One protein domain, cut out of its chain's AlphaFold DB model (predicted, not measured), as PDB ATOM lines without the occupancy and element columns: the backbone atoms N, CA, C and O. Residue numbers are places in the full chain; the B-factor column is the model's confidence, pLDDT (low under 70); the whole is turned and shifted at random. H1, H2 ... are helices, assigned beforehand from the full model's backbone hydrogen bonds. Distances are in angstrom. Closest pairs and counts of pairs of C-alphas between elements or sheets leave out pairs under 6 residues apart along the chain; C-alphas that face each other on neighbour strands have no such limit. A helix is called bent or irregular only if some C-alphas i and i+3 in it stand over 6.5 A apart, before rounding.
ATOM      1  N   GLN A   2       0.837  14.262 -38.052       64.12
ATOM      2  CA  GLN A   2       0.915  12.786 -38.149       64.12
ATOM      3  C   GLN A   2      -0.105  12.034 -37.267       64.12
ATOM      4  O   GLN A   2      -0.662  11.028 -37.702       64.12
ATOM      5  N   GLN A   3      -0.415  12.550 -36.072       74.12
ATOM      6  CA  GLN A   3      -1.438  11.976 -35.182       74.12
ATOM      7  C   GLN A   3      -2.834  11.980 -35.826       74.12
ATOM      8  O   GLN A   3      -3.541  10.978 -35.761       74.12
ATOM      9  N   ASN A   4      -3.186  13.055 -36.541       87.00
ATOM     10  CA  ASN A   4      -4.470  13.163 -37.238       87.00
ATOM     11  C   ASN A   4      -4.583  12.121 -38.355       87.00
ATOM     12  O   ASN A   4      -5.628  11.501 -38.493       87.00
ATOM     13  N   LYS A   5      -3.502  11.865 -39.109       88.12
ATOM     14  CA  LYS A   5      -3.498  10.819 -40.146       88.12
ATOM     15  C   LYS A   5      -3.751   9.434 -39.549       88.12
ATOM     16  O   LYS A   5      -4.592   8.707 -40.061       88.12
ATOM     17  N   ARG A   6      -3.090   9.102 -38.431       89.50
ATOM     18  CA  ARG A   6      -3.323   7.842 -37.704       89.50
ATOM     19  C   ARG A   6      -4.776   7.711 -37.249       89.50
ATOM     20  O   ARG A   6      -5.370   6.657 -37.447       89.50
ATOM     21  N   LEU A   7      -5.337   8.765 -36.655       92.12
ATOM     22  CA  LEU A   7      -6.727   8.775 -36.202       92.12
ATOM     23  C   LEU A   7      -7.693   8.559 -37.374       92.12
ATOM     24  O   LEU A   7      -8.521   7.659 -37.307       92.12
ATOM     25  N   ILE A   8      -7.517   9.301 -38.473       93.94
ATOM     26  CA  ILE A   8      -8.337   9.169 -39.686       93.94
ATOM     27  C   ILE A   8      -8.295   7.731 -40.216       93.94
ATOM     28  O   ILE A   8      -9.342   7.144 -40.469       93.94
ATOM     29  N   THR A   9      -7.108   7.126 -40.336       93.19
ATOM     30  CA  THR A   9      -6.992   5.749 -40.834       93.19
ATOM     31  C   THR A   9      -7.637   4.730 -39.891       93.19
ATOM     32  O   THR A   9      -8.315   3.824 -40.364       93.19
ATOM     33  N   ILE A  10      -7.482   4.878 -38.569       93.81
ATOM     34  CA  ILE A  10      -8.142   3.998 -37.587       93.81
ATOM     35  C   ILE A  10      -9.667   4.122 -37.686       93.81
ATOM     36  O   ILE A  10     -10.359   3.103 -37.684       93.81
ATOM     37  N   SER A  11     -10.197   5.338 -37.827       94.31
ATOM     38  CA  SER A  11     -11.633   5.568 -38.016       94.31
ATOM     39  C   SER A  11     -12.147   4.927 -39.307       94.31
ATOM     40  O   SER A  11     -13.171   4.250 -39.280       94.31
ATOM     41  N   MET A  12     -11.413   5.062 -40.416       95.94
ATOM     42  CA  MET A  12     -11.767   4.417 -41.687       95.94
ATOM     43  C   MET A  12     -11.763   2.888 -41.574       95.94
ATOM     44  O   MET A  12     -12.718   2.244 -41.996       95.94
ATOM     45  N   LEU A  13     -10.724   2.301 -40.967       95.62
ATOM     46  CA  LEU A  13     -10.645   0.850 -40.760       95.62
ATOM     47  C   LEU A  13     -11.762   0.341 -39.843       95.62
ATOM     48  O   LEU A  13     -12.299  -0.734 -40.092       95.62
ATOM     49  N   SER A  14     -12.151   1.124 -38.833       94.25
ATOM     50  CA  SER A  14     -13.281   0.805 -37.951       94.25
ATOM     51  C   SER A  14     -14.613   0.822 -38.698       94.25
ATOM     52  O   SER A  14     -15.417  -0.089 -38.526       94.25
ATOM     53  N   ALA A  15     -14.830   1.816 -39.565       94.56
ATOM     54  CA  ALA A  15     -16.030   1.889 -40.394       94.56
ATOM     55  C   ALA A  15     -16.115   0.703 -41.370       94.56
ATOM     56  O   ALA A  15     -17.162   0.070 -41.479       94.56
ATOM     57  N   ILE A  16     -15.002   0.354 -42.025       95.50
ATOM     58  CA  ILE A  16     -14.931  -0.811 -42.918       95.50
ATOM     59  C   ILE A  16     -15.197  -2.102 -42.136       95.50
ATOM     60  O   ILE A  16     -16.008  -2.914 -42.570       95.50
ATOM     61  N   ALA A  17     -14.559  -2.285 -40.975       94.56
ATOM     62  CA  ALA A  17     -14.778  -3.452 -40.121       94.56
ATOM     63  C   ALA A  17     -16.252  -3.604 -39.735       94.56
ATOM     64  O   ALA A  17     -16.799  -4.693 -39.859       94.56
ATOM     65  N   PHE A  18     -16.901  -2.510 -39.336       94.12
ATOM     66  CA  PHE A  18     -18.319  -2.511 -38.985       94.12
ATOM     67  C   PHE A  18     -19.220  -2.906 -40.162       94.12
ATOM     68  O   PHE A  18     -20.098  -3.749 -39.997       94.12
ATOM     69  N   VAL A  19     -18.980  -2.367 -41.363       94.00
ATOM     70  CA  VAL A  19     -19.735  -2.767 -42.564       94.00
ATOM     71  C   VAL A  19     -19.558  -4.263 -42.844       94.00
ATOM     72  O   VAL A  19     -20.530  -4.956 -43.139       94.00
ATOM     73  N   LEU A  20     -18.334  -4.780 -42.701       92.94
ATOM     74  CA  LEU A  20     -18.038  -6.200 -42.904       92.94
ATOM     75  C   LEU A  20     -18.713  -7.113 -41.872       92.94
ATOM     76  O   LEU A  20     -19.003  -8.257 -42.206       92.94
ATOM     77  N   THR A  21     -19.012  -6.630 -40.662       91.38
ATOM     78  CA  THR A  21     -19.736  -7.409 -39.642       91.38
ATOM     79  C   THR A  21     -21.164  -7.770 -40.074       91.38
ATOM     80  O   THR A  21     -21.699  -8.790 -39.645       91.38
ATOM     81  N   PHE A  22     -21.793  -6.991 -40.962       89.19
ATOM     82  CA  PHE A  22     -23.104  -7.351 -41.518       89.19
ATOM     83  C   PHE A  22     -23.023  -8.460 -42.570       89.19
ATOM     84  O   PHE A  22     -24.012  -9.149 -42.809       89.19
ATOM     85  N   ILE A  23     -21.846  -8.680 -43.162       89.88
ATOM     86  CA  ILE A  23     -21.582  -9.767 -44.112       89.88
ATOM     87  C   ILE A  23     -21.111 -11.002 -43.330       89.88
ATOM     88  O   ILE A  23     -20.039 -11.556 -43.575       89.88
ATOM     89  N   LYS A  24     -21.915 -11.404 -42.345       88.00
ATOM     90  CA  LYS A  24     -21.677 -12.589 -41.522       88.00
ATOM     91  C   LYS A  24     -22.546 -13.743 -41.998       88.00
ATOM     92  O   LYS A  24     -23.718 -13.552 -42.315       88.00
ATOM     93  N   PHE A  25     -21.985 -14.945 -42.033       88.31
ATOM     94  CA  PHE A  25     -22.713 -16.148 -42.425       88.31
ATOM     95  C   PHE A  25     -22.402 -17.310 -41.477       88.31
ATOM     96  O   PHE A  25     -21.270 -17.427 -40.995       88.31
ATOM     97  N   PRO A  26     -23.395 -18.162 -41.169       87.00
ATOM     98  CA  PRO A  26     -23.162 -19.358 -40.377       87.00
ATOM     99  C   PRO A  26     -22.340 -20.361 -41.189       87.00
ATOM    100  O   PRO A  26     -22.527 -20.518 -42.398       87.00
ATOM    101  N   ILE A  27     -21.428 -21.053 -40.516       87.00
ATOM    102  CA  ILE A  27     -20.626 -22.102 -41.144       87.00
ATOM    103  C   ILE A  27     -21.428 -23.412 -41.154       87.00
ATOM    104  O   ILE A  27     -21.955 -23.804 -40.109       87.00
ATOM    105  N   PRO A  28     -21.522 -24.122 -42.298       85.44
ATOM    106  CA  PRO A  28     -22.147 -25.441 -42.347       85.44
ATOM    107  C   PRO A  28     -21.539 -26.384 -41.299       85.44
ATOM    108  O   PRO A  28     -20.327 -26.376 -41.094       85.44
ATOM    109  N   PHE A  29     -22.371 -27.209 -40.658       86.88
ATOM    110  CA  PHE A  29     -21.984 -28.166 -39.602       86.88
ATOM    111  C   PHE A  29     -21.579 -27.561 -38.245       86.88
ATOM    112  O   PHE A  29     -21.290 -28.321 -37.322       86.88
ATOM    113  N   LEU A  30     -21.599 -26.231 -38.087       85.62
ATOM    114  CA  LEU A  30     -21.371 -25.557 -36.807       85.62
ATOM    115  C   LEU A  30     -22.658 -24.918 -36.258       85.62
ATOM    116  O   LEU A  30     -23.598 -24.663 -37.015       85.62
ATOM    117  N   PRO A  31     -22.727 -24.663 -34.937       83.50
ATOM    118  CA  PRO A  31     -23.862 -23.978 -34.334       83.50
ATOM    119  C   PRO A  31     -24.155 -22.610 -34.981       83.50
ATOM    120  O   PRO A  31     -23.220 -21.877 -35.303       83.50
ATOM    121  N   PRO A  32     -25.432 -22.211 -35.118       80.88
ATOM    122  CA  PRO A  32     -25.821 -21.013 -35.870       80.88
ATOM    123  C   PRO A  32     -25.373 -19.693 -35.225       80.88
ATOM    124  O   PRO A  32     -25.310 -18.675 -35.910       80.88
ATOM    125  N   TYR A  33     -25.036 -19.703 -33.932       79.69
ATOM    126  CA  TYR A  33     -24.469 -18.548 -33.232       79.69
ATOM    127  C   TYR A  33     -22.998 -18.285 -33.607       79.69
ATOM    128  O   TYR A  33     -22.500 -17.178 -33.422       79.69
ATOM    129  N   LEU A  34     -22.291 -19.276 -34.169       83.44
ATOM    130  CA  LEU A  34     -20.924 -19.131 -34.673       83.44
ATOM    131  C   LEU A  34     -20.951 -18.657 -36.126       83.44
ATOM    132  O   LEU A  34     -20.812 -19.432 -37.075       83.44
ATOM    133  N   THR A  35     -21.128 -17.352 -36.294       86.25
ATOM    134  CA  THR A  35     -21.041 -16.709 -37.605       86.25
ATOM    135  C   THR A  35     -19.611 -16.299 -37.921       86.25
ATOM    136  O   THR A  35     -18.928 -15.724 -37.072       86.25
ATOM    137  N   LEU A  36     -19.181 -16.533 -39.158       88.44
ATOM    138  CA  LEU A  36     -17.909 -16.042 -39.672       88.44
ATOM    139  C   LEU A  36     -18.122 -14.733 -40.433       88.44
ATOM    140  O   LEU A  36     -19.059 -14.617 -41.223       88.44
ATOM    141  N   ASP A  37     -17.231 -13.770 -40.209       90.62
ATOM    142  CA  ASP A  37     -17.148 -12.521 -40.959       90.62
ATOM    143  C   ASP A  37     -15.679 -12.137 -41.227       90.62
ATOM    144  O   ASP A  37     -14.744 -12.745 -40.700       90.62
ATOM    145  N   PHE A  38     -15.462 -11.124 -42.069       91.19
ATOM    146  CA  PHE A  38     -14.122 -10.605 -42.384       91.19
ATOM    147  C   PHE A  38     -13.772  -9.338 -41.594       91.19
ATOM    148  O   PHE A  38     -12.810  -8.635 -41.914       91.19
ATOM    149  N   SER A  39     -14.548  -9.023 -40.557       92.56
ATOM    150  CA  SER A  39     -14.444  -7.755 -39.832       92.56
ATOM    151  C   SER A  39     -13.163  -7.639 -38.992       92.56
ATOM    152  O   SER A  39     -12.757  -6.537 -38.621       92.56
ATOM    153  N   ASP A  40     -12.475  -8.754 -38.725       93.31
ATOM    154  CA  ASP A  40     -11.166  -8.778 -38.059       93.31
ATOM    155  C   ASP A  40      -9.984  -8.461 -38.980       93.31
ATOM    156  O   ASP A  40      -8.914  -8.076 -38.501       93.31
ATOM    157  N   VAL A  41     -10.161  -8.530 -40.304       94.38
ATOM    158  CA  VAL A  41      -9.083  -8.209 -41.252       94.38
ATOM    159  C   VAL A  41      -8.640  -6.740 -41.121       94.38
ATOM    160  O   VAL A  41      -7.440  -6.505 -40.944       94.38
ATOM    161  N   PRO A  42      -9.538  -5.729 -41.099       94.56
ATOM    162  CA  PRO A  42      -9.143  -4.341 -40.842       94.56
ATOM    163  C   PRO A  42      -8.486  -4.125 -39.471       94.56
ATOM    164  O   PRO A  42      -7.577  -3.301 -39.349       94.56
ATOM    165  N   SER A  43      -8.899  -4.880 -38.446       95.44
ATOM    166  CA  SER A  43      -8.290  -4.837 -37.109       95.44
ATOM    167  C   SER A  43      -6.833  -5.319 -37.131       95.44
ATOM    168  O   SER A  43      -5.941  -4.690 -36.550       95.44
ATOM    169  N   LEU A  44      -6.546  -6.385 -37.881       94.31
ATOM    170  CA  LEU A  44      -5.183  -6.876 -38.083       94.31
ATOM    171  C   LEU A  44      -4.323  -5.896 -38.884       94.31
ATOM    172  O   LEU A  44      -3.170  -5.654 -38.520       94.31
ATOM    173  N   LEU A  45      -4.882  -5.271 -39.923       94.75
ATOM    174  CA  LEU A  45      -4.186  -4.225 -40.678       94.75
ATOM    175  C   LEU A  45      -3.825  -3.036 -39.780       94.75
ATOM    176  O   LEU A  45      -2.687  -2.561 -39.812       94.75
ATOM    177  N   ALA A  46      -4.755  -2.592 -38.928       94.88
ATOM    178  CA  ALA A  46      -4.495  -1.556 -37.932       94.88
ATOM    179  C   ALA A  46      -3.404  -1.983 -36.938       94.88
ATOM    180  O   ALA A  46      -2.514  -1.190 -36.623       94.88
ATOM    181  N   THR A  47      -3.432  -3.243 -36.497       95.12
ATOM    182  CA  THR A  47      -2.457  -3.826 -35.566       95.12
ATOM    183  C   THR A  47      -1.038  -3.801 -36.123       95.12
ATOM    184  O   THR A  47      -0.117  -3.312 -35.467       95.12
ATOM    185  N   PHE A  48      -0.840  -4.302 -37.343       92.75
ATOM    186  CA  PHE A  48       0.494  -4.385 -37.938       92.75
ATOM    187  C   PHE A  48       1.023  -3.032 -38.425       92.75
ATOM    188  O   PHE A  48       2.237  -2.843 -38.470       92.75
ATOM    189  N   THR A  49       0.135  -2.076 -38.717       91.94
ATOM    190  CA  THR A  49       0.514  -0.741 -39.205       91.94
ATOM    191  C   THR A  49       0.772   0.250 -38.066       91.94
ATOM    192  O   THR A  49       1.761   0.979 -38.089       91.94
ATOM    193  N   PHE A  50      -0.100   0.287 -37.052       91.25
ATOM    194  CA  PHE A  50      -0.084   1.304 -35.988       91.25
ATOM    195  C   PHE A  50       0.147   0.734 -34.579       91.25
ATOM    196  O   PHE A  50       0.213   1.501 -33.614       91.25
ATOM    197  N   GLY A  51       0.281  -0.587 -34.447       92.06
ATOM    198  CA  GLY A  51       0.491  -1.284 -33.180       92.06
ATOM    199  C   GLY A  51      -0.790  -1.881 -32.577       92.06
ATOM    200  O   GLY A  51      -1.898  -1.602 -33.036       92.06
ATOM    201  N   PRO A  52      -0.660  -2.673 -31.498       93.44
ATOM    202  CA  PRO A  52      -1.725  -3.530 -30.975       93.44
ATOM    203  C   PRO A  52      -2.895  -2.723 -30.420       93.44
ATOM    204  O   PRO A  52      -4.046  -3.103 -30.590       93.44
ATOM    205  N   VAL A  53      -2.614  -1.553 -29.837       94.31
ATOM    206  CA  VAL A  53      -3.645  -0.639 -29.330       94.31
ATOM    207  C   VAL A  53      -4.564  -0.164 -30.456       94.31
ATOM    208  O   VAL A  53      -5.767  -0.064 -30.254       94.31
ATOM    209  N   ALA A  54      -4.027   0.093 -31.655       93.75
ATOM    210  CA  ALA A  54      -4.854   0.509 -32.785       93.75
ATOM    211  C   ALA A  54      -5.799  -0.612 -33.235       93.75
ATOM    212  O   ALA A  54      -6.968  -0.346 -33.491       93.75
ATOM    213  N   GLY A  55      -5.315  -1.857 -33.271       94.31
ATOM    214  CA  GLY A  55      -6.149  -3.029 -33.544       94.31
ATOM    215  C   GLY A  55      -7.250  -3.234 -32.516       94.31
ATOM    216  O   GLY A  55      -8.408  -3.385 -32.885       94.31
ATOM    217  N   ILE A  56      -6.911  -3.158 -31.225       96.38
ATOM    218  CA  ILE A  56      -7.898  -3.277 -30.141       96.38
ATOM    219  C   ILE A  56      -8.988  -2.217 -30.286       96.38
ATOM    220  O   ILE A  56     -10.162  -2.543 -30.158       96.38
ATOM    221  N   VAL A  57      -8.625  -0.968 -30.593       95.62
ATOM    222  CA  VAL A  57      -9.605   0.106 -30.803       95.62
ATOM    223  C   VAL A  57     -10.524  -0.208 -31.986       95.62
ATOM    224  O   VAL A  57     -11.735  -0.077 -31.846       95.62
ATOM    225  N   VAL A  58      -9.989  -0.678 -33.118       96.00
ATOM    226  CA  VAL A  58     -10.809  -1.074 -34.281       96.00
ATOM    227  C   VAL A  58     -11.753  -2.228 -33.927       96.00
ATOM    228  O   VAL A  58     -12.949  -2.151 -34.210       96.00
ATOM    229  N   ALA A  59     -11.239  -3.273 -33.270       95.31
ATOM    230  CA  ALA A  59     -12.028  -4.419 -32.823       95.31
ATOM    231  C   ALA A  59     -13.109  -4.030 -31.802       95.31
ATOM    232  O   ALA A  59     -14.202  -4.594 -31.817       95.31
ATOM    233  N   LEU A  60     -12.824  -3.067 -30.924       95.50
ATOM    234  CA  LEU A  60     -13.776  -2.563 -29.939       95.50
ATOM    235  C   LEU A  60     -14.889  -1.765 -30.620       95.50
ATOM    236  O   LEU A  60     -16.063  -2.023 -30.376       95.50
ATOM    237  N   VAL A  61     -14.532  -0.828 -31.502       94.94
ATOM    238  CA  VAL A  61     -15.498   0.040 -32.190       94.94
ATOM    239  C   VAL A  61     -16.436  -0.779 -33.073       94.94
ATOM    240  O   VAL A  61     -17.647  -0.585 -32.983       94.94
ATOM    241  N   LYS A  62     -15.921  -1.727 -33.873       93.69
ATOM    242  CA  LYS A  62     -16.783  -2.570 -34.724       93.69
ATOM    243  C   LYS A  62     -17.802  -3.362 -33.890       93.69
ATOM    244  O   LYS A  62     -18.967  -3.434 -34.267       93.69
ATOM    245  N   ASN A  63     -17.382  -3.911 -32.746       92.94
ATOM    246  CA  ASN A  63     -18.224  -4.772 -31.917       92.94
ATOM    247  C   ASN A  63     -19.215  -3.963 -31.085       92.94
ATOM    248  O   ASN A  63     -20.357  -4.384 -30.935       92.94
ATOM    249  N   LEU A  64     -18.821  -2.778 -30.614       92.94
ATOM    250  CA  LEU A  64     -19.727  -1.860 -29.935       92.94
ATOM    251  C   LEU A  64     -20.835  -1.383 -30.879       92.94
ATOM    252  O   LEU A  64     -22.004  -1.399 -30.511       92.94
ATOM    253  N   LEU A  65     -20.487  -1.015 -32.116       92.06
ATOM    254  CA  LEU A  65     -21.481  -0.655 -33.125       92.06
ATOM    255  C   LEU A  65     -22.365  -1.856 -33.479       92.06
ATOM    256  O   LEU A  65     -23.583  -1.729 -33.495       92.06
ATOM    257  N   ASN A  66     -21.790  -3.042 -33.692       89.62
ATOM    258  CA  ASN A  66     -22.577  -4.245 -33.960       89.62
ATOM    259  C   ASN A  66     -23.548  -4.572 -32.816       89.62
ATOM    260  O   ASN A  66     -24.693  -4.915 -33.088       89.62
ATOM    261  N   TYR A  67     -23.134  -4.409 -31.560       89.19
ATOM    262  CA  TYR A  67     -24.003  -4.589 -30.399       89.19
ATOM    263  C   TYR A  67     -25.196  -3.622 -30.411       89.19
ATOM    264  O   TYR A  67     -26.333  -4.049 -30.243       89.19
ATOM    265  N   LEU A  68     -24.955  -2.335 -30.689       88.56
ATOM    266  CA  LEU A  68     -26.016  -1.324 -30.727       88.56
ATOM    267  C   LEU A  68     -27.051  -1.569 -31.838       88.56
ATOM    268  O   LEU A  68     -28.224  -1.249 -31.663       88.56
ATOM    269  N   PHE A  69     -26.622  -2.120 -32.976       85.31
ATOM    270  CA  PHE A  69     -27.502  -2.409 -34.115       85.31
ATOM    271  C   PHE A  69     -28.134  -3.809 -34.048       85.31
ATOM    272  O   PHE A  69     -29.250  -4.000 -34.524       85.31
ATOM    273  N   SER A  70     -27.451  -4.777 -33.435       75.69
ATOM    274  CA  SER A  70     -27.880  -6.174 -33.297       75.69
ATOM    275  C   SER A  70     -28.204  -6.507 -31.833       75.69
ATOM    276  O   SER A  70     -27.673  -7.469 -31.281       75.69
ATOM    277  N   MET A  71     -29.102  -5.736 -31.206       69.31
ATOM    278  CA  MET A  71     -29.474  -5.859 -29.778       69.31
ATOM    279  C   MET A  71     -30.036  -7.234 -29.360       69.31
ATOM    280  O   MET A  71     -30.194  -7.493 -28.170       69.31
ATOM    281  N   GLY A  72     -30.358  -8.114 -30.314       69.94
ATOM    282  CA  GLY A  72     -30.878  -9.458 -30.045       69.94
ATOM    283  C   GLY A  72     -29.843 -10.461 -29.520       69.94
ATOM    284  O   GLY A  72     -30.242 -11.498 -29.004       69.94
ATOM    285  N   ASP A  73     -28.543 -10.164 -29.629       73.62
ATOM    286  CA  ASP A  73     -27.465 -11.027 -29.132       73.62
ATOM    287  C   ASP A  73     -26.378 -10.184 -28.434       73.62
ATOM    288  O   ASP A  73     -25.461  -9.684 -29.091       73.62
ATOM    289  N   PRO A  74     -26.467  -9.983 -27.105       74.81
ATOM    290  CA  PRO A  74     -25.455  -9.248 -26.348       74.81
ATOM    291  C   PRO A  74     -24.133 -10.014 -26.207       74.81
ATOM    292  O   PRO A  74     -23.086  -9.410 -25.965       74.81
ATOM    293  N   VAL A  75     -24.171 -11.339 -26.349       83.50
ATOM    294  CA  VAL A  75     -23.059 -12.233 -26.028       83.50
ATOM    295  C   VAL A  75     -22.135 -12.410 -27.238       83.50
ATOM    296  O   VAL A  75     -20.910 -12.384 -27.094       83.50
ATOM    297  N   GLY A  76     -22.695 -12.493 -28.447       85.44
ATOM    298  CA  GLY A  76     -21.951 -12.627 -29.702       85.44
ATOM    299  C   GLY A  76     -20.902 -11.530 -29.947       85.44
ATOM    300  O   GLY A  76     -19.732 -11.861 -30.166       85.44
ATOM    301  N   PRO A  77     -21.243 -10.226 -29.872       88.62
ATOM    302  CA  PRO A  77     -20.280  -9.135 -30.052       88.62
ATOM    303  C   PRO A  77     -19.144  -9.158 -29.025       88.62
ATOM    304  O   PRO A  77     -17.999  -8.830 -29.348       88.62
ATOM    305  N   PHE A  78     -19.432  -9.581 -27.791       88.44
ATOM    306  CA  PHE A  78     -18.419  -9.723 -26.750       88.44
ATOM    307  C   PHE A  78     -17.465 -10.889 -27.045       88.44
ATOM    308  O   PHE A  78     -16.244 -10.728 -26.967       88.44
ATOM    309  N   ALA A  79     -18.005 -12.036 -27.465       89.31
ATOM    310  CA  ALA A  79     -17.212 -13.184 -27.890       89.31
ATOM    311  C   ALA A  79     -16.316 -12.845 -29.093       89.31
ATOM    312  O   ALA A  79     -15.127 -13.167 -29.087       89.31
ATOM    313  N   ASN A  80     -16.856 -12.135 -30.092       91.50
ATOM    314  CA  ASN A  80     -16.107 -11.676 -31.265       91.50
ATOM    315  C   ASN A  80     -14.963 -10.734 -30.863       91.50
ATOM    316  O   ASN A  80     -13.834 -10.898 -31.322       91.50
ATOM    317  N   PHE A  81     -15.214  -9.794 -29.948       93.12
ATOM    318  CA  PHE A  81     -14.167  -8.909 -29.439       93.12
ATOM    319  C   PHE A  81     -13.038  -9.677 -28.743       93.12
ATOM    320  O   PHE A  81     -11.867  -9.418 -29.021       93.12
ATOM    321  N   LEU A  82     -13.360 -10.640 -27.875       92.38
ATOM    322  CA  LEU A  82     -12.355 -11.456 -27.187       92.38
ATOM    323  C   LEU A  82     -11.567 -12.349 -28.154       92.38
ATOM    324  O   LEU A  82     -10.349 -12.498 -28.000       92.38
ATOM    325  N   ALA A  83     -12.228 -12.893 -29.176       92.25
ATOM    326  CA  ALA A  83     -11.575 -13.651 -30.241       92.25
ATOM    327  C   ALA A  83     -10.569 -12.778 -30.988       92.25
ATOM    328  O   ALA A  83      -9.376 -13.085 -31.014       92.25
ATOM    329  N   GLY A  84     -11.027 -11.634 -31.502       93.06
ATOM    330  CA  GLY A  84     -10.185 -10.687 -32.221       93.06
ATOM    331  C   GLY A  84      -9.024 -10.183 -31.362       93.06
ATOM    332  O   GLY A  84      -7.884 -10.179 -31.819       93.06
ATOM    333  N   ALA A  85      -9.278  -9.817 -30.101       94.25
ATOM    334  CA  ALA A  85      -8.264  -9.308 -29.180       94.25
ATOM    335  C   ALA A  85      -7.197 -10.358 -28.834       94.25
ATOM    336  O   ALA A  85      -6.003 -10.067 -28.919       94.25
ATOM    337  N   SER A  86      -7.598 -11.580 -28.475       94.31
ATOM    338  CA  SER A  86      -6.649 -12.663 -28.177       94.31
ATOM    339  C   SER A  86      -5.806 -13.020 -29.404       94.31
ATOM    340  O   SER A  86      -4.581 -13.136 -29.302       94.31
ATOM    341  N   PHE A  87      -6.431 -13.091 -30.580       95.50
ATOM    342  CA  PHE A  87      -5.756 -13.360 -31.842       95.50
ATOM    343  C   PHE A  87      -4.755 -12.252 -32.209       95.50
ATOM    344  O   PHE A  87      -3.562 -12.520 -32.374       95.50
ATOM    345  N   LEU A  88      -5.200 -10.991 -32.281       95.25
ATOM    346  CA  LEU A  88      -4.352  -9.870 -32.700       95.25
ATOM    347  C   LEU A  88      -3.189  -9.643 -31.727       95.25
ATOM    348  O   LEU A  88      -2.074  -9.352 -32.165       95.25
ATOM    349  N   LEU A  89      -3.418  -9.799 -30.416       94.88
ATOM    350  CA  LEU A  89      -2.381  -9.608 -29.401       94.88
ATOM    351  C   LEU A  89      -1.295 -10.668 -29.523       94.88
ATOM    352  O   LEU A  89      -0.110 -10.333 -29.506       94.88
ATOM    353  N   THR A  90      -1.690 -11.928 -29.695       93.75
ATOM    354  CA  THR A  90      -0.751 -13.043 -29.837       93.75
ATOM    355  C   THR A  90       0.034 -12.929 -31.142       93.75
ATOM    356  O   THR A  90       1.265 -13.018 -31.139       93.75
ATOM    357  N   ALA A  91      -0.652 -12.630 -32.252       94.44
ATOM    358  CA  ALA A  91      -0.022 -12.444 -33.556       94.44
ATOM    359  C   ALA A  91       0.997 -11.294 -33.521       94.44
ATOM    360  O   ALA A  91       2.133 -11.440 -33.982       94.44
ATOM    361  N   TYR A  92       0.627 -10.163 -32.911       94.62
ATOM    362  CA  TYR A  92       1.517  -9.017 -32.760       94.62
ATOM    363  C   TYR A  92       2.689  -9.303 -31.814       94.62
ATOM    364  O   TYR A  92       3.814  -8.891 -32.093       94.62
ATOM    365  N   ALA A  93       2.468 -10.022 -30.709       93.75
ATOM    366  CA  ALA A  93       3.513 -10.354 -29.741       93.75
ATOM    367  C   ALA A  93       4.629 -11.223 -30.338       93.75
ATOM    368  O   ALA A  93       5.785 -11.093 -29.932       93.75
ATOM    369  N   ILE A  94       4.302 -12.064 -31.317       92.19
ATOM    370  CA  ILE A  94       5.280 -12.876 -32.046       92.19
ATOM    371  C   ILE A  94       5.933 -12.041 -33.150       92.19
ATOM    372  O   ILE A  94       7.160 -11.986 -33.250       92.19
ATOM    373  N   TYR A  95       5.129 -11.313 -33.932       92.06
ATOM    374  CA  TYR A  95       5.619 -10.478 -35.028       92.06
ATOM    375  C   TYR A  95       6.551  -9.342 -34.570       92.06
ATOM    376  O   TYR A  95       7.523  -9.027 -35.262       92.06
ATOM    377  N   LYS A  96       6.310  -8.741 -33.392       89.25
ATOM    378  CA  LYS A  96       7.121  -7.619 -32.880       89.25
ATOM    379  C   LYS A  96       8.595  -7.989 -32.701       89.25
ATOM    380  O   LYS A  96       9.436  -7.100 -32.782       89.25
ATOM    381  N   ASN A  97       8.895  -9.269 -32.455       83.44
ATOM    382  CA  ASN A  97      10.238  -9.724 -32.109       83.44
ATOM    383  C   ASN A  97      11.133  -9.878 -33.348       83.44
ATOM    384  O   ASN A  97      12.307  -9.524 -33.325       83.44
ATOM    385  N   LYS A  98      10.572 -10.370 -34.458       83.31
ATOM    386  CA  LYS A  98      11.257 -10.456 -35.753       83.31
ATOM    387  C   LYS A  98      10.302 -10.001 -36.846       83.31
ATOM    388  O   LYS A  98       9.517 -10.803 -37.329       83.31
ATOM    389  N   ARG A  99      10.393  -8.741 -37.287       84.38
ATOM    390  CA  ARG A  99       9.528  -8.156 -38.336       84.38
ATOM    391  C   ARG A  99       9.821  -8.724 -39.731       84.38
ATOM    392  O   ARG A  99      10.291  -8.034 -40.625       84.38
ATOM    393  N   SER A 100       9.564 -10.012 -39.896       91.75
ATOM    394  CA  SER A 100       9.771 -10.794 -41.111       91.75
ATOM    395  C   SER A 100       8.467 -11.471 -41.511       91.75
ATOM    396  O   SER A 100       7.624 -11.768 -40.662       91.75
ATOM    397  N   THR A 101       8.320 -11.777 -42.798       89.25
ATOM    398  CA  THR A 101       7.188 -12.556 -43.324       89.25
ATOM    399  C   THR A 101       7.069 -13.920 -42.650       89.25
ATOM    400  O   THR A 101       5.967 -14.328 -42.297       89.25
ATOM    401  N   LYS A 102       8.197 -14.589 -42.370       91.56
ATOM    402  CA  LYS A 102       8.212 -15.860 -41.627       91.56
ATOM    403  C   LYS A 102       7.589 -15.713 -40.238       91.56
ATOM    404  O   LYS A 102       6.719 -16.497 -39.883       91.56
ATOM    405  N   SER A 103       7.985 -14.684 -39.486       92.00
ATOM    406  CA  SER A 103       7.439 -14.439 -38.144       92.00
ATOM    407  C   SER A 103       5.974 -14.017 -38.157       92.00
ATOM    408  O   SER A 103       5.269 -14.264 -37.182       92.00
ATOM    409  N   LEU A 104       5.519 -13.353 -39.225       91.81
ATOM    410  CA  LEU A 104       4.111 -13.008 -39.402       91.81
ATOM    411  C   LEU A 104       3.280 -14.278 -39.601       91.81
ATOM    412  O   LEU A 104       2.299 -14.473 -38.895       91.81
ATOM    413  N   ILE A 105       3.717 -15.178 -40.486       94.00
ATOM    414  CA  ILE A 105       3.030 -16.451 -40.743       94.00
ATOM    415  C   ILE A 105       3.001 -17.318 -39.479       94.00
ATOM    416  O   ILE A 105       1.933 -17.775 -39.078       94.00
ATOM    417  N   THR A 106       4.139 -17.504 -38.801       93.75
ATOM    418  CA  THR A 106       4.170 -18.284 -37.551       93.75
ATOM    419  C   THR A 106       3.352 -17.618 -36.448       93.75
ATOM    420  O   THR A 106       2.693 -18.309 -35.678       93.75
ATOM    421  N   GLY A 107       3.357 -16.283 -36.391       93.81
ATOM    422  CA  GLY A 107       2.541 -15.506 -35.465       93.81
ATOM    423  C   GLY A 107       1.049 -15.725 -35.672       93.81
ATOM    424  O   GLY A 107       0.345 -15.950 -34.696       93.81
ATOM    425  N   LEU A 108       0.578 -15.727 -36.923       94.19
ATOM    426  CA  LEU A 108      -0.824 -15.999 -37.252       94.19
ATOM    427  C   LEU A 108      -1.220 -17.441 -36.909       94.19
ATOM    428  O   LEU A 108      -2.273 -17.644 -36.322       94.19
ATOM    429  N   ILE A 109      -0.365 -18.429 -37.196       95.88
ATOM    430  CA  ILE A 109      -0.632 -19.838 -36.849       95.88
ATOM    431  C   ILE A 109      -0.782 -20.003 -35.332       95.88
ATOM    432  O   ILE A 109      -1.756 -20.586 -34.857       95.88
ATOM    433  N   ILE A 110       0.165 -19.464 -34.560       95.12
ATOM    434  CA  ILE A 110       0.130 -19.547 -33.096       95.12
ATOM    435  C   ILE A 110      -1.052 -18.746 -32.540       95.12
ATOM    436  O   ILE A 110      -1.717 -19.206 -31.616       95.12
ATOM    437  N   ALA A 111      -1.358 -17.585 -33.120       95.06
ATOM    438  CA  ALA A 111      -2.517 -16.791 -32.740       95.06
ATOM    439  C   ALA A 111      -3.832 -17.545 -32.951       95.06
ATOM    440  O   ALA A 111      -4.688 -17.474 -32.077       95.06
ATOM    441  N   THR A 112      -3.980 -18.312 -34.037       94.75
ATOM    442  CA  THR A 112      -5.153 -19.174 -34.242       94.75
ATOM    443  C   THR A 112      -5.266 -20.212 -33.131       94.75
ATOM    444  O   THR A 112      -6.341 -20.387 -32.573       94.75
ATOM    445  N   ILE A 113      -4.164 -20.875 -32.763       96.06
ATOM    446  CA  ILE A 113      -4.163 -21.883 -31.689       96.06
ATOM    447  C   ILE A 113      -4.555 -21.246 -30.350       96.06
ATOM    448  O   ILE A 113      -5.426 -21.763 -29.651       96.06
ATOM    449  N   VAL A 114      -3.954 -20.104 -30.005       94.62
ATOM    450  CA  VAL A 114      -4.249 -19.389 -28.756       94.62
ATOM    451  C   VAL A 114      -5.691 -18.897 -28.731       94.62
ATOM    452  O   VAL A 114      -6.381 -19.123 -27.741       94.62
ATOM    453  N   MET A 115      -6.168 -18.289 -29.819       94.00
ATOM    454  CA  MET A 115      -7.558 -17.856 -29.954       94.00
ATOM    455  C   MET A 115      -8.508 -19.034 -29.739       94.00
ATOM    456  O   MET A 115      -9.419 -18.921 -28.928       94.00
ATOM    457  N   THR A 116      -8.274 -20.177 -30.393       92.62
ATOM    458  CA  THR A 116      -9.112 -21.375 -30.245       92.62
ATOM    459  C   THR A 116      -9.148 -21.874 -28.803       92.62
ATOM    460  O   THR A 116     -10.227 -22.181 -28.299       92.62
ATOM    461  N   ILE A 117      -8.007 -21.925 -28.107       93.19
ATOM    462  CA  ILE A 117      -7.949 -22.359 -26.702       93.19
ATOM    463  C   ILE A 117      -8.717 -21.377 -25.809       93.19
ATOM    464  O   ILE A 117      -9.573 -21.791 -25.028       93.19
ATOM    465  N   VAL A 118      -8.449 -20.077 -25.951       91.00
ATOM    466  CA  VAL A 118      -9.081 -19.021 -25.149       91.00
ATOM    467  C   VAL A 118     -10.593 -19.008 -25.369       91.00
ATOM    468  O   VAL A 118     -11.348 -19.018 -24.400       91.00
ATOM    469  N   LEU A 119     -11.052 -19.062 -26.623       89.69
ATOM    470  CA  LEU A 119     -12.479 -19.101 -26.935       89.69
ATOM    471  C   LEU A 119     -13.149 -20.400 -26.513       89.69
ATOM    472  O   LEU A 119     -14.316 -20.354 -26.153       89.69
ATOM    473  N   SER A 120     -12.465 -21.544 -26.543       87.88
ATOM    474  CA  SER A 120     -13.052 -22.803 -26.063       87.88
ATOM    475  C   SER A 120     -13.308 -22.749 -24.556       87.88
ATOM    476  O   SER A 120     -14.387 -23.122 -24.102       87.88
ATOM    477  N   ILE A 121     -12.355 -22.207 -23.788       87.50
ATOM    478  CA  ILE A 121     -12.512 -21.992 -22.341       87.50
ATOM    479  C   ILE A 121     -13.649 -20.996 -22.079       87.50
ATOM    480  O   ILE A 121     -14.545 -21.272 -21.285       87.50
ATOM    481  N   LEU A 122     -13.653 -19.856 -22.773       85.62
ATOM    482  CA  LEU A 122     -14.700 -18.843 -22.615       85.62
ATOM    483  C   LEU A 122     -16.078 -19.352 -23.044       85.62
ATOM    484  O   LEU A 122     -17.067 -19.028 -22.393       85.62
ATOM    485  N   ASN A 123     -16.162 -20.174 -24.091       85.25
ATOM    486  CA  ASN A 123     -17.422 -20.790 -24.491       85.25
ATOM    487  C   ASN A 123     -17.986 -21.659 -23.371       85.25
ATOM    488  O   ASN A 123     -19.161 -21.538 -23.044       85.25
ATOM    489  N   TYR A 124     -17.139 -22.476 -22.744       78.56
ATOM    490  CA  TYR A 124     -17.563 -23.360 -21.665       78.56
ATOM    491  C   TYR A 124     -18.023 -22.608 -20.407       78.56
ATOM    492  O   TYR A 124     -19.016 -22.995 -19.802       78.56
ATOM    493  N   PHE A 125     -17.324 -21.537 -20.015       70.75
ATOM    494  CA  PHE A 125     -17.589 -20.830 -18.753       70.75
ATOM    495  C   PHE A 125     -18.514 -19.614 -18.866       70.75
ATOM    496  O   PHE A 125     -19.119 -19.232 -17.869       70.75
ATOM    497  N   VAL A 126     -18.586 -18.975 -20.033       68.62
ATOM    498  CA  VAL A 126     -19.244 -17.669 -20.198       68.62
ATOM    499  C   VAL A 126     -20.348 -17.718 -21.247       68.62
ATOM    500  O   VAL A 126     -21.401 -17.145 -21.016       68.62
ATOM    501  N   LEU A 127     -20.130 -18.379 -22.390       67.56
ATOM    502  CA  LEU A 127     -21.060 -18.279 -23.527       67.56
ATOM    503  C   LEU A 127     -22.173 -19.337 -23.507       67.56
ATOM    504  O   LEU A 127     -23.257 -19.067 -24.006       67.56
ATOM    505  N   LEU A 128     -21.918 -20.525 -22.949       65.56
ATOM    506  CA  LEU A 128     -22.908 -21.602 -22.791       65.56
ATOM    507  C   LEU A 128     -23.697 -21.571 -21.466       65.56
ATOM    508  O   LEU A 128     -24.839 -22.020 -21.478       65.56
TER     509      LEU A 128
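This is residues 2 to 128 of the 130 residues of the protein "ECF transporter S component" of Staphylococcus aureus (UniProt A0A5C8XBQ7). The longest helix, H5, lies along one side of a compact stack of helices and packs on H4; beyond H4 come H2 and H3, with H1 covering both on the far side. A long loop, residues 22 to 39, folds back on itself between H1 and H2. The printed part has 127 residues, with five named helices, H1 to H5, and no named strand: the class is all helix. It is compact, with a radius of gyration of the C-alphas of 14.7 A and spans of 40 by 31 by 24 A.

Find C-alpha 101 at (7.188, -12.556, -43.324); from there H5, residues 101 to 127, runs 35.0 A to C-alpha 127 at (-21.060, -18.279, -23.527), with a kink of 28 degrees near residue 121. H5 is neither bent nor irregular, but only just: C-alphas 124 and 127 are 6.4 A apart. H4 is residues 75 to 95, 30.1 A; H3 is 52 to 69, 26.0 A; H2 is 40 to 50, 15.1 A. H1, residues 2 to 21, runs 28.9 A from C-alpha 2 at (0.915, 12.786, -38.149).

Look first at Ala 91 and Gly 107, the closest C-alphas of H4 and H5, 4.4 A apart; this hairpin has a shallow tilt of 30 degrees, opposite ways. H1 to H4 form an up-and-down bundle, each helix running against the one before. H3 and H4 touch at Asn 63 and Pro 77, 5.2 A between C-alphas. H2 touches H3's residues 52 to 59 alone, closest at the C-alphas of Thr 47 and Gly 55, 4.3 A. H4 touches H2 with residues 84 to 92 alone, closest at the C-alphas of Leu 44 and Leu 88, 6.2 A. H1 touches H3, closest at the C-alphas of Phe 18 and Lys 62, 4.5 A, and H2, at those of Leu 13 and Pro 42, 5.4 A. H5 is apart from H1, H2 and H3. In H1 to H5 every O i to N i+4 pair is within hydrogen-bond range.

The C-alphas of Gln 2 and Phe 29, the two farthest apart, are 46.9 A from each other. The printed part has no cut. The link H1 to H2 is long, 18 residues, with residues 25 to 26 in a short antiparallel pairing with 35 to 36; the other three links are tight. Residues 2, 71 to 72 and 126 to 128 have pLDDT under 70.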